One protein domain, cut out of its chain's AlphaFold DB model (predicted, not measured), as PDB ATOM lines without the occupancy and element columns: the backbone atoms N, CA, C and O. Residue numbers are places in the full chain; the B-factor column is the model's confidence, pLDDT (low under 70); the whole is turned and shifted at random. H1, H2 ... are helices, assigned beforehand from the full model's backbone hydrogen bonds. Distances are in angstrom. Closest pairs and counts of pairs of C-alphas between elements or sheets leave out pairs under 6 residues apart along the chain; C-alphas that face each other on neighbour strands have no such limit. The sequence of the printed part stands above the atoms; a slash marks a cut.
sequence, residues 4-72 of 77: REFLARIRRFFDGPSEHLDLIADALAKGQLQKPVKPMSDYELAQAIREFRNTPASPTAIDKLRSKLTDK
ATOM      1  N   ARG A   4     104.484 138.095 161.278       81.81
ATOM      2  CA  ARG A   4     103.608 137.294 162.142       81.81
ATOM      3  C   ARG A   4     104.075 137.248 163.599       81.81
ATOM      4  O   ARG A   4     103.236 137.300 164.489       81.81
ATOM      5  N   GLU A   5     105.384 137.201 163.849       84.44
ATOM      6  CA  GLU A   5     105.933 137.217 165.217       84.44
ATOM      7  C   GLU A   5     105.715 138.579 165.878       84.44
ATOM      8  O   GLU A   5     105.325 138.668 167.042       84.44
ATOM      9  N   PHE A   6     105.898 139.653 165.109       86.12
ATOM     10  CA  PHE A   6     105.640 141.006 165.587       86.12
ATOM     11  C   PHE A   6     104.147 141.232 165.862       86.12
ATOM     12  O   PHE A   6     103.791 141.753 166.918       86.12
ATOM     13  N   LEU A   7     103.266 140.752 164.977       88.94
ATOM     14  CA  LEU A   7     101.821 140.776 165.204       88.94
ATOM     15  C   LEU A   7     101.426 139.966 166.449       88.94
ATOM     16  O   LEU A   7     100.598 140.423 167.232       88.94
ATOM     17  N   ALA A   8     102.032 138.797 166.675       88.88
ATOM     18  CA  ALA A   8     101.793 137.999 167.878       88.88
ATOM     19  C   ALA A   8     102.201 138.747 169.156       88.88
ATOM     20  O   ALA A   8     101.484 138.686 170.152       88.88
ATOM     21  N   ARG A   9     103.305 139.504 169.122       89.81
ATOM     22  CA  ARG A   9     103.722 140.369 170.235       89.81
ATOM     23  C   ARG A   9     102.714 141.492 170.479       89.81
ATOM     24  O   ARG A   9     102.328 141.701 171.623       89.81
ATOM     25  N   ILE A  10     102.237 142.154 169.420       89.12
ATOM     26  CA  ILE A  10     101.224 143.216 169.522       89.12
ATOM     27  C   ILE A  10      99.906 142.688 170.098       89.12
ATOM     28  O   ILE A  10      99.320 143.333 170.962       89.12
ATOM     29  N   ARG A  11      99.465 141.496 169.674       90.38
ATOM     30  CA  ARG A  11      98.234 140.853 170.162       90.38
ATOM     31  C   ARG A  11      98.175 140.727 171.685       90.38
ATOM     32  O   ARG A  11      97.087 140.786 172.233       90.38
ATOM     33  N   ARG A  12      99.318 140.616 172.371       90.75
ATOM     34  CA  ARG A  12      99.383 140.523 173.842       90.75
ATOM     35  C   ARG A  12      98.925 141.797 174.559       90.75
ATOM     36  O   ARG A  12      98.668 141.737 175.752       90.75
ATOM     37  N   PHE A  13      98.838 142.929 173.859       90.06
ATOM     38  CA  PHE A  13      98.358 144.206 174.408       90.06
ATOM     39  C   PHE A  13      96.860 144.450 174.156       90.06
ATOM     40  O   PHE A  13      96.361 145.548 174.427       90.06
ATOM     41  N   PHE A  14      96.158 143.459 173.605       89.38
ATOM     42  CA  PHE A  14      94.726 143.495 173.343       89.38
ATOM     43  C   PHE A  14      94.049 142.352 174.098       89.38
ATOM     44  O   PHE A  14      94.480 141.208 174.013       89.38
ATOM     45  N   ASP A  15      92.954 142.662 174.790       86.75
ATOM     46  CA  ASP A  15      92.185 141.685 175.572       86.75
ATOM     47  C   ASP A  15      91.112 140.958 174.732       86.75
ATOM     48  O   ASP A  15      90.259 140.254 175.269       86.75
ATOM     49  N   GLY A  16      91.120 141.132 173.405       84.94
ATOM     50  CA  GLY A  16      90.133 140.542 172.503       84.94
ATOM     51  C   GLY A  16      90.170 141.114 171.080       84.94
ATOM     52  O   GLY A  16      91.109 141.838 170.726       84.94
ATOM     53  N   PRO A  17      89.156 140.790 170.252       84.06
ATOM     54  CA  PRO A  17      88.973 141.383 168.931       84.06
ATOM     55  C   PRO A  17      88.915 142.910 169.023       84.06
ATOM     56  O   PRO A  17      88.281 143.464 169.919       84.06
ATOM     57  N   SER A  18      89.597 143.598 168.111       88.94
ATOM     58  CA  SER A  18      89.687 145.054 168.124       88.94
ATOM     59  C   SER A  18      89.888 145.570 166.711       88.94
ATOM     60  O   SER A  18      90.795 145.117 166.017       88.94
ATOM     61  N   GLU A  19      89.108 146.580 166.326       90.62
ATOM     62  CA  GLU A  19      89.261 147.255 165.032       90.62
ATOM     63  C   GLU A  19      90.683 147.804 164.851       90.62
ATOM     64  O   GLU A  19      91.256 147.724 163.770       90.62
ATOM     65  N   HIS A  20      91.307 148.289 165.931       92.00
ATOM     66  CA  HIS A  20      92.712 148.702 165.947       92.00
ATOM     67  C   HIS A  20      93.664 147.549 165.626       92.00
ATOM     68  O   HIS A  20      94.638 147.741 164.899       92.00
ATOM     69  N   LEU A  21      93.404 146.359 166.167       91.44
ATOM     70  CA  LEU A  21      94.228 145.179 165.916       91.44
ATOM     71  C   LEU A  21      94.077 144.693 164.470       91.44
ATOM     72  O   LEU A  21      95.082 144.347 163.846       91.44
ATOM     73  N   ASP A  22      92.858 144.714 163.932       91.81
ATOM     74  CA  ASP A  22      92.586 144.361 162.537       91.81
ATOM     75  C   ASP A  22      93.256 145.354 161.579       91.81
ATOM     76  O   ASP A  22      93.921 144.946 160.626       91.81
ATOM     77  N   LEU A  23      93.196 146.651 161.896       92.19
ATOM     78  CA  LEU A  23      93.874 147.709 161.145       92.19
ATOM     79  C   LEU A  23      95.402 147.527 161.149       92.19
ATOM     80  O   LEU A  23      96.052 147.687 160.119       92.19
ATOM     81  N   ILE A  24      95.991 147.161 162.296       91.31
ATOM     82  CA  ILE A  24      97.425 146.849 162.404       91.31
ATOM     83  C   ILE A  24      97.776 145.615 161.567       91.31
ATOM     84  O   ILE A  24      98.798 145.612 160.877       91.31
ATOM     85  N   ALA A  25      96.963 144.559 161.637       90.81
ATOM     86  CA  ALA A  25      97.200 143.325 160.898       90.81
ATOM     87  C   ALA A  25      97.158 143.562 159.380       90.81
ATOM     88  O   ALA A  25      98.055 143.104 158.669       90.81
ATOM     89  N   ASP A  26      96.171 144.325 158.906       92.25
ATOM     90  CA  ASP A  26      96.036 144.722 157.503       92.25
ATOM     91  C   ASP A  26      97.206 145.611 157.050       92.25
ATOM     92  O   ASP A  26      97.844 145.338 156.031       92.25
ATOM     93  N   ALA A  27      97.586 146.611 157.853       91.06
ATOM     94  CA  ALA A  27      98.717 147.486 157.547       91.06
ATOM     95  C   ALA A  27     100.059 146.730 157.492       91.06
ATOM     96  O   ALA A  27     100.899 147.029 156.641       91.06
ATOM     97  N   LEU A  28     100.269 145.737 158.366       89.62
ATOM     98  CA  LEU A  28     101.440 144.851 158.318       89.62
ATOM     99  C   LEU A  28     101.418 143.954 157.074       89.62
ATOM    100  O   LEU A  28     102.459 143.768 156.446       89.62
ATOM    101  N   ALA A  29     100.254 143.410 156.707       89.31
ATOM    102  CA  ALA A  29     100.100 142.565 155.522       89.31
ATOM    103  C   ALA A  29     100.352 143.343 154.218       89.31
ATOM    104  O   ALA A  29     100.982 142.818 153.302       89.31
ATOM    105  N   LYS A  30      99.922 144.608 154.161       89.81
ATOM    106  CA  LYS A  30     100.142 145.532 153.036       89.81
ATOM    107  C   LYS A  30     101.539 146.166 153.015       89.81
ATOM    108  O   LYS A  30     101.861 146.891 152.080       89.81
ATOM    109  N   GLY A  31     102.360 145.943 154.045       87.06
ATOM    110  CA  GLY A  31     103.687 146.557 154.182       87.06
ATOM    111  C   GLY A  31     103.670 148.061 154.491       87.06
ATOM    112  O   GLY A  31     104.717 148.708 154.425       87.06
ATOM    113  N   GLN A  32     102.504 148.613 154.839       87.81
ATOM    114  CA  GLN A  32     102.325 150.007 155.255       87.81
ATOM    115  C   GLN A  32     102.846 150.237 156.675       87.81
ATOM    116  O   GLN A  32     103.423 151.284 156.961       87.81
ATOM    117  N   LEU A  33     102.686 149.242 157.550       87.62
ATOM    118  CA  LEU A  33     103.327 149.188 158.855       87.62
ATOM    119  C   LEU A  33     104.495 148.206 158.786       87.62
ATOM    120  O   LEU A  33     104.391 147.130 158.198       87.62
ATOM    121  N   GLN A  34     105.616 148.571 159.395       84.38
ATOM    122  CA  GLN A  34     106.793 147.717 159.464       84.38
ATOM    123  C   GLN A  34     107.251 147.567 160.907       84.38
ATOM    124  O   GLN A  34     106.784 148.251 161.818       84.38
ATOM    125  N   LYS A  35     108.160 146.615 161.105       81.56
ATOM    126  CA  LYS A  35     108.793 146.393 162.399       81.56
ATOM    127  C   LYS A  35     109.562 147.654 162.805       81.56
ATOM    128  O   LYS A  35     110.032 148.375 161.923       81.56
ATOM    129  N   PRO A  36     109.747 147.883 164.110       81.56
ATOM    130  CA  PRO A  36     110.571 148.983 164.575       81.56
ATOM    131  C   PRO A  36     111.995 148.844 164.026       81.56
ATOM    132  O   PRO A  36     112.532 147.735 163.982       81.56
ATOM    133  N   VAL A  37     112.597 149.958 163.598       75.81
ATOM    134  CA  VAL A  37     113.957 149.973 163.016       75.81
ATOM    135  C   VAL A  37     115.013 149.657 164.081       75.81
ATOM    136  O   VAL A  37     116.026 149.024 163.788       75.81
ATOM    137  N   LYS A  38     114.750 150.043 165.334       78.00
ATOM    138  CA  LYS A  38     115.570 149.725 166.509       78.00
ATOM    139  C   LYS A  38     114.836 148.745 167.430       78.00
ATOM    140  O   LYS A  38     113.604 148.770 167.473       78.00
ATOM    141  N   PRO A  39     115.549 147.886 168.181       77.12
ATOM    142  CA  PRO A  39     114.921 147.009 169.160       77.12
ATOM    143  C   PRO A  39     114.178 147.845 170.206       77.12
ATOM    144  O   PRO A  39     114.781 148.591 170.966       77.12
ATOM    145  N   MET A  40     112.856 147.713 170.210       83.56
ATOM    146  CA  MET A  40     111.965 148.415 171.126       83.56
ATOM    147  C   MET A  40     111.532 147.467 172.250       83.56
ATOM    148  O   MET A  40     111.170 146.305 171.998       83.56
ATOM    149  N   SER A  41     111.571 147.953 173.490       86.38
ATOM    150  CA  SER A  41     111.143 147.196 174.670       86.38
ATOM    151  C   SER A  41     109.628 146.948 174.669       86.38
ATOM    152  O   SER A  41     108.868 147.627 173.977       86.38
ATOM    153  N   ASP A  42     109.167 145.962 175.447       86.38
ATOM    154  CA  ASP A  42     107.725 145.701 175.599       86.38
ATOM    155  C   ASP A  42     106.982 146.905 176.180       86.38
ATOM    156  O   ASP A  42     105.851 147.168 175.785       86.38
ATOM    157  N   TYR A  43     107.632 147.671 177.062       87.44
ATOM    158  CA  TYR A  43     107.067 148.886 177.644       87.44
ATOM    159  C   TYR A  43     106.827 149.971 176.588       87.44
ATOM    160  O   TYR A  43     105.738 150.532 176.494       87.44
ATOM    161  N   GLU A  44     107.826 150.241 175.749       87.56
ATOM    162  CA  GLU A  44     107.710 151.242 174.687       87.56
ATOM    163  C   GLU A  44     106.691 150.831 173.621       87.56
ATOM    164  O   GLU A  44     105.935 151.670 173.128       87.56
ATOM    165  N   LEU A  45     106.631 149.534 173.308       89.69
ATOM    166  CA  LEU A  45     105.613 148.990 172.421       89.69
ATOM    167  C   LEU A  45     104.215 149.150 173.031       89.69
ATOM    168  O   LEU A  45     103.313 149.638 172.356       89.69
ATOM    169  N   ALA A  46     104.039 148.802 174.308       89.88
ATOM    170  CA  ALA A  46     102.774 148.964 175.015       89.88
ATOM    171  C   ALA A  46     102.311 150.427 175.021       89.88
ATOM    172  O   ALA A  46     101.140 150.699 174.764       89.88
ATOM    173  N   GLN A  47     103.231 151.370 175.250       90.62
ATOM    174  CA  GLN A  47     102.950 152.805 175.207       90.62
ATOM    175  C   GLN A  47     102.455 153.232 173.815       90.62
ATOM    176  O   GLN A  47     101.398 153.853 173.702       90.62
ATOM    177  N   ALA A  48     103.163 152.846 172.748       90.50
ATOM    178  CA  ALA A  48     102.779 153.186 171.377       90.50
ATOM    179  C   ALA A  48     101.413 152.595 170.988       90.50
ATOM    180  O   ALA A  48     100.589 153.282 170.382       90.50
ATOM    181  N   ILE A  49     101.144 151.344 171.378       90.62
ATOM    182  CA  ILE A  49      99.854 150.684 171.139       90.62
ATOM    183  C   ILE A  49      98.735 151.339 171.956       90.62
ATOM    184  O   ILE A  49      97.638 151.534 171.435       90.62
ATOM    185  N   ARG A  50      98.991 151.729 173.208       90.31
ATOM    186  CA  ARG A  50      98.016 152.443 174.046       90.31
ATOM    187  C   ARG A  50      97.643 153.795 173.446       90.31
ATOM    188  O   ARG A  50      96.463 154.118 173.365       90.31
ATOM    189  N   GLU A  51      98.628 154.568 173.000       89.00
ATOM    190  CA  GLU A  51      98.379 155.844 172.323       89.00
ATOM    191  C   GLU A  51      97.589 155.660 171.023       89.00
ATOM    192  O   GLU A  51      96.655 156.413 170.763       89.00
ATOM    193  N   PHE A  52      97.910 154.626 170.241       90.06
ATOM    194  CA  PHE A  52      97.165 154.281 169.032       90.06
ATOM    195  C   PHE A  52      95.701 153.925 169.334       90.06
ATOM    196  O   PHE A  52      94.796 154.449 168.687       90.06
ATOM    197  N   ARG A  53      95.456 153.114 170.371       89.69
ATOM    198  CA  ARG A  53      94.106 152.761 170.848       89.69
ATOM    199  C   ARG A  53      93.294 153.968 171.330       89.69
ATOM    200  O   ARG A  53      92.073 153.946 171.230       89.69
ATOM    201  N   ASN A  54      93.950 155.019 171.824       88.81
ATOM    202  CA  ASN A  54      93.289 156.258 172.248       88.81
ATOM    203  C   ASN A  54      92.873 157.158 171.070       88.81
ATOM    204  O   ASN A  54      92.222 158.180 171.280       88.81
ATOM    205  N   THR A  55      93.256 156.808 169.841       87.19
ATOM    206  CA  THR A  55      92.854 157.521 168.622       87.19
ATOM    207  C   THR A  55      91.863 156.691 167.806       87.19
ATOM    208  O   THR A  55      91.932 155.464 167.856       87.19
ATOM    209  N   PRO A  56      90.944 157.309 167.041       88.19
ATOM    210  CA  PRO A  56      90.025 156.557 166.186       88.19
ATOM    211  C   PRO A  56      90.775 155.668 165.185       88.19
ATOM    212  O   PRO A  56      91.733 156.126 164.549       88.19
ATOM    213  N   ALA A  57      90.331 154.417 165.026       87.00
ATOM    214  CA  ALA A  57      90.908 153.472 164.075       87.00
ATOM    215  C   ALA A  57      90.775 154.029 162.647       87.00
ATOM    216  O   ALA A  57      89.690 154.115 162.081       87.00
ATOM    217  N   SER A  58      91.892 154.496 162.092       87.69
ATOM    218  CA  SER A  58      91.933 155.217 160.821       87.69
ATOM    219  C   SER A  58      93.315 155.095 160.172       87.69
ATOM    220  O   SER A  58      94.305 154.878 160.877       87.69
ATOM    221  N   PRO A  59      93.431 155.273 158.843       85.25
ATOM    222  CA  PRO A  59      94.727 155.245 158.161       85.25
ATOM    223  C   PRO A  59      95.740 156.236 158.755       85.25
ATOM    224  O   PRO A  59      96.908 155.906 158.934       85.25
ATOM    225  N   THR A  60      95.280 157.414 159.182       87.44
ATOM    226  CA  THR A  60      96.127 158.422 159.838       87.44
ATOM    227  C   THR A  60      96.656 157.961 161.200       87.44
ATOM    228  O   THR A  60      97.757 158.345 161.596       87.44
ATOM    229  N   ALA A  61      95.917 157.116 161.925       88.69
ATOM    230  CA  ALA A  61      96.406 156.493 163.153       88.69
ATOM    231  C   ALA A  61      97.532 155.480 162.861       88.69
ATOM    232  O   ALA A  61      98.491 155.402 163.633       88.69
ATOM    233  N   ILE A  62      97.467 154.756 161.733       91.62
ATOM    234  CA  ILE A  62      98.555 153.868 161.285       91.62
ATOM    235  C   ILE A  62      99.808 154.666 160.956       91.62
ATOM    236  O   ILE A  62     100.888 154.265 161.380       91.62
ATOM    237  N   ASP A  63      99.688 155.803 160.272       89.88
ATOM    238  CA  ASP A  63     100.847 156.644 159.957       89.88
ATOM    239  C   ASP A  63     101.538 157.164 161.224       89.88
ATOM    240  O   ASP A  63     102.769 157.152 161.321       89.88
ATOM    241  N   LYS A  64     100.760 157.544 162.245       88.81
ATOM    242  CA  LYS A  64     101.298 157.929 163.559       88.81
ATOM    243  C   LYS A  64     101.996 156.766 164.259       88.81
ATOM    244  O   LYS A  64     103.092 156.948 164.792       88.81
ATOM    245  N   LEU A  65     101.381 155.582 164.259       90.25
ATOM    246  CA  LEU A  65     101.981 154.383 164.841       90.25
ATOM    247  C   LEU A  65     103.281 154.031 164.114       90.25
ATOM    248  O   LEU A  65     104.309 153.864 164.760       90.25
ATOM    249  N   ARG A  66     103.262 154.001 162.777       90.00
ATOM    250  CA  ARG A  66     104.437 153.778 161.929       90.00
ATOM    251  C   ARG A  66     105.553 154.751 162.276       90.00
ATOM    252  O   ARG A  66     106.660 154.290 162.529       90.00
ATOM    253  N   SER A  67     105.246 156.048 162.339       86.94
ATOM    254  CA  SER A  67     106.218 157.072 162.714       86.94
ATOM    255  C   SER A  67     106.852 156.753 164.069       86.94
ATOM    256  O   SER A  67     108.066 156.647 164.151       86.94
ATOM    257  N   LYS A  68     106.072 156.428 165.109       86.12
ATOM    258  CA  LYS A  68     106.628 156.026 166.417       86.12
ATOM    259  C   LYS A  68     107.534 154.794 166.364       86.12
ATOM    260  O   LYS A  68     108.504 154.731 167.115       86.12
ATOM    261  N   LEU A  69     107.229 153.816 165.510       84.69
ATOM    262  CA  LEU A  69     108.069 152.623 165.348       84.69
ATOM    263  C   LEU A  69     109.384 152.929 164.603       84.69
ATOM    264  O   LEU A  69     110.367 152.207 164.782       84.69
ATOM    265  N   THR A  70     109.416 153.977 163.774       82.19
ATOM    266  CA  THR A  70     110.589 154.373 162.975       82.19
ATOM    267  C   THR A  70     111.399 155.531 163.567       82.19
ATOM    268  O   THR A  70     112.597 155.598 163.326       82.19
ATOM    269  N   ASP A  71     110.771 156.422 164.338       70.75
ATOM    270  CA  ASP A  71     111.270 157.753 164.735       70.75
ATOM    271  C   ASP A  71     111.797 157.806 166.184       70.75
ATOM    272  O   ASP A  71     112.023 158.876 166.744       70.75
ATOM    273  N   LYS A  72     112.036 156.662 166.845       59.09
ATOM    274  CA  LYS A  72     112.727 156.644 168.152       59.09
ATOM    275  C   LYS A  72     114.240 156.900 168.012       59.09
ATOM    276  O   LYS A  72     115.075 156.086 168.401       59.09
TER     277      LYS A  72
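This is residues 4 to 72 of the 77 residues of an uncharacterized protein of Rhodopseudomonas palustris (strain HaA2) (UniProt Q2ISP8). Two pairs of helices are set crosswise: a helical hairpin, H3 and H4, and a looser pair, H1 and H2, which run opposite ways side by side and cross the hairpin steeply. A long loop, residues 30 to 41, joins the pairs. The printed part has 69 residues with four named helices, in the order H1, H2, H3, H4, and no named strand; its class is all helix. It is compact, with a radius of gyration of the C-alphas of 10.7 A, and rounded, with spans of 27 by 23 by 23 A.

Find C-alpha 42 at (107.725, 145.701, 175.599); from there H3, residues 42 to 53, runs 16.1 A. H4, residues 59 to 70, runs 16.6 A and ends at C-alpha 70, at (110.589, 154.373, 162.975). Look back to H2, residues 19 to 29, 15.2 A long, and to H1, residues 4 to 11, 10.3 A long, which begins at C-alpha 4, at (103.608, 137.294, 162.142).

H3, with residues 48 to 52 alone, touches H4; look at Phe 52 and Ala 61, their closest C-alphas, 6.3 A apart. This hairpin has a shallow tilt of 18 degrees, opposite ways. H4, with residue 62 alone, only just touches H2, with 3 pairs of C-alphas within 8 A; the closest are those of Ile 24 and Ile 62, 7.2 A apart, at a steep tilt of 63 degrees. H1 and H2 are close but not clearly touching, with the C-alphas of Leu 7 and Ala 25 closest at 6.8 A, and H1 and H4 are apart. In H1, H2, H3 and H4 every O i to N i+4 pair is within hydrogen-bond range.

The farthest C-alphas, those of Gly 16 and Asp 71, are 28.3 A apart. The printed part has no cut. The link from H2 to H3 is long, 12 residues. The mean pLDDT of the printed part is 87.1, and residue 72 is under 70.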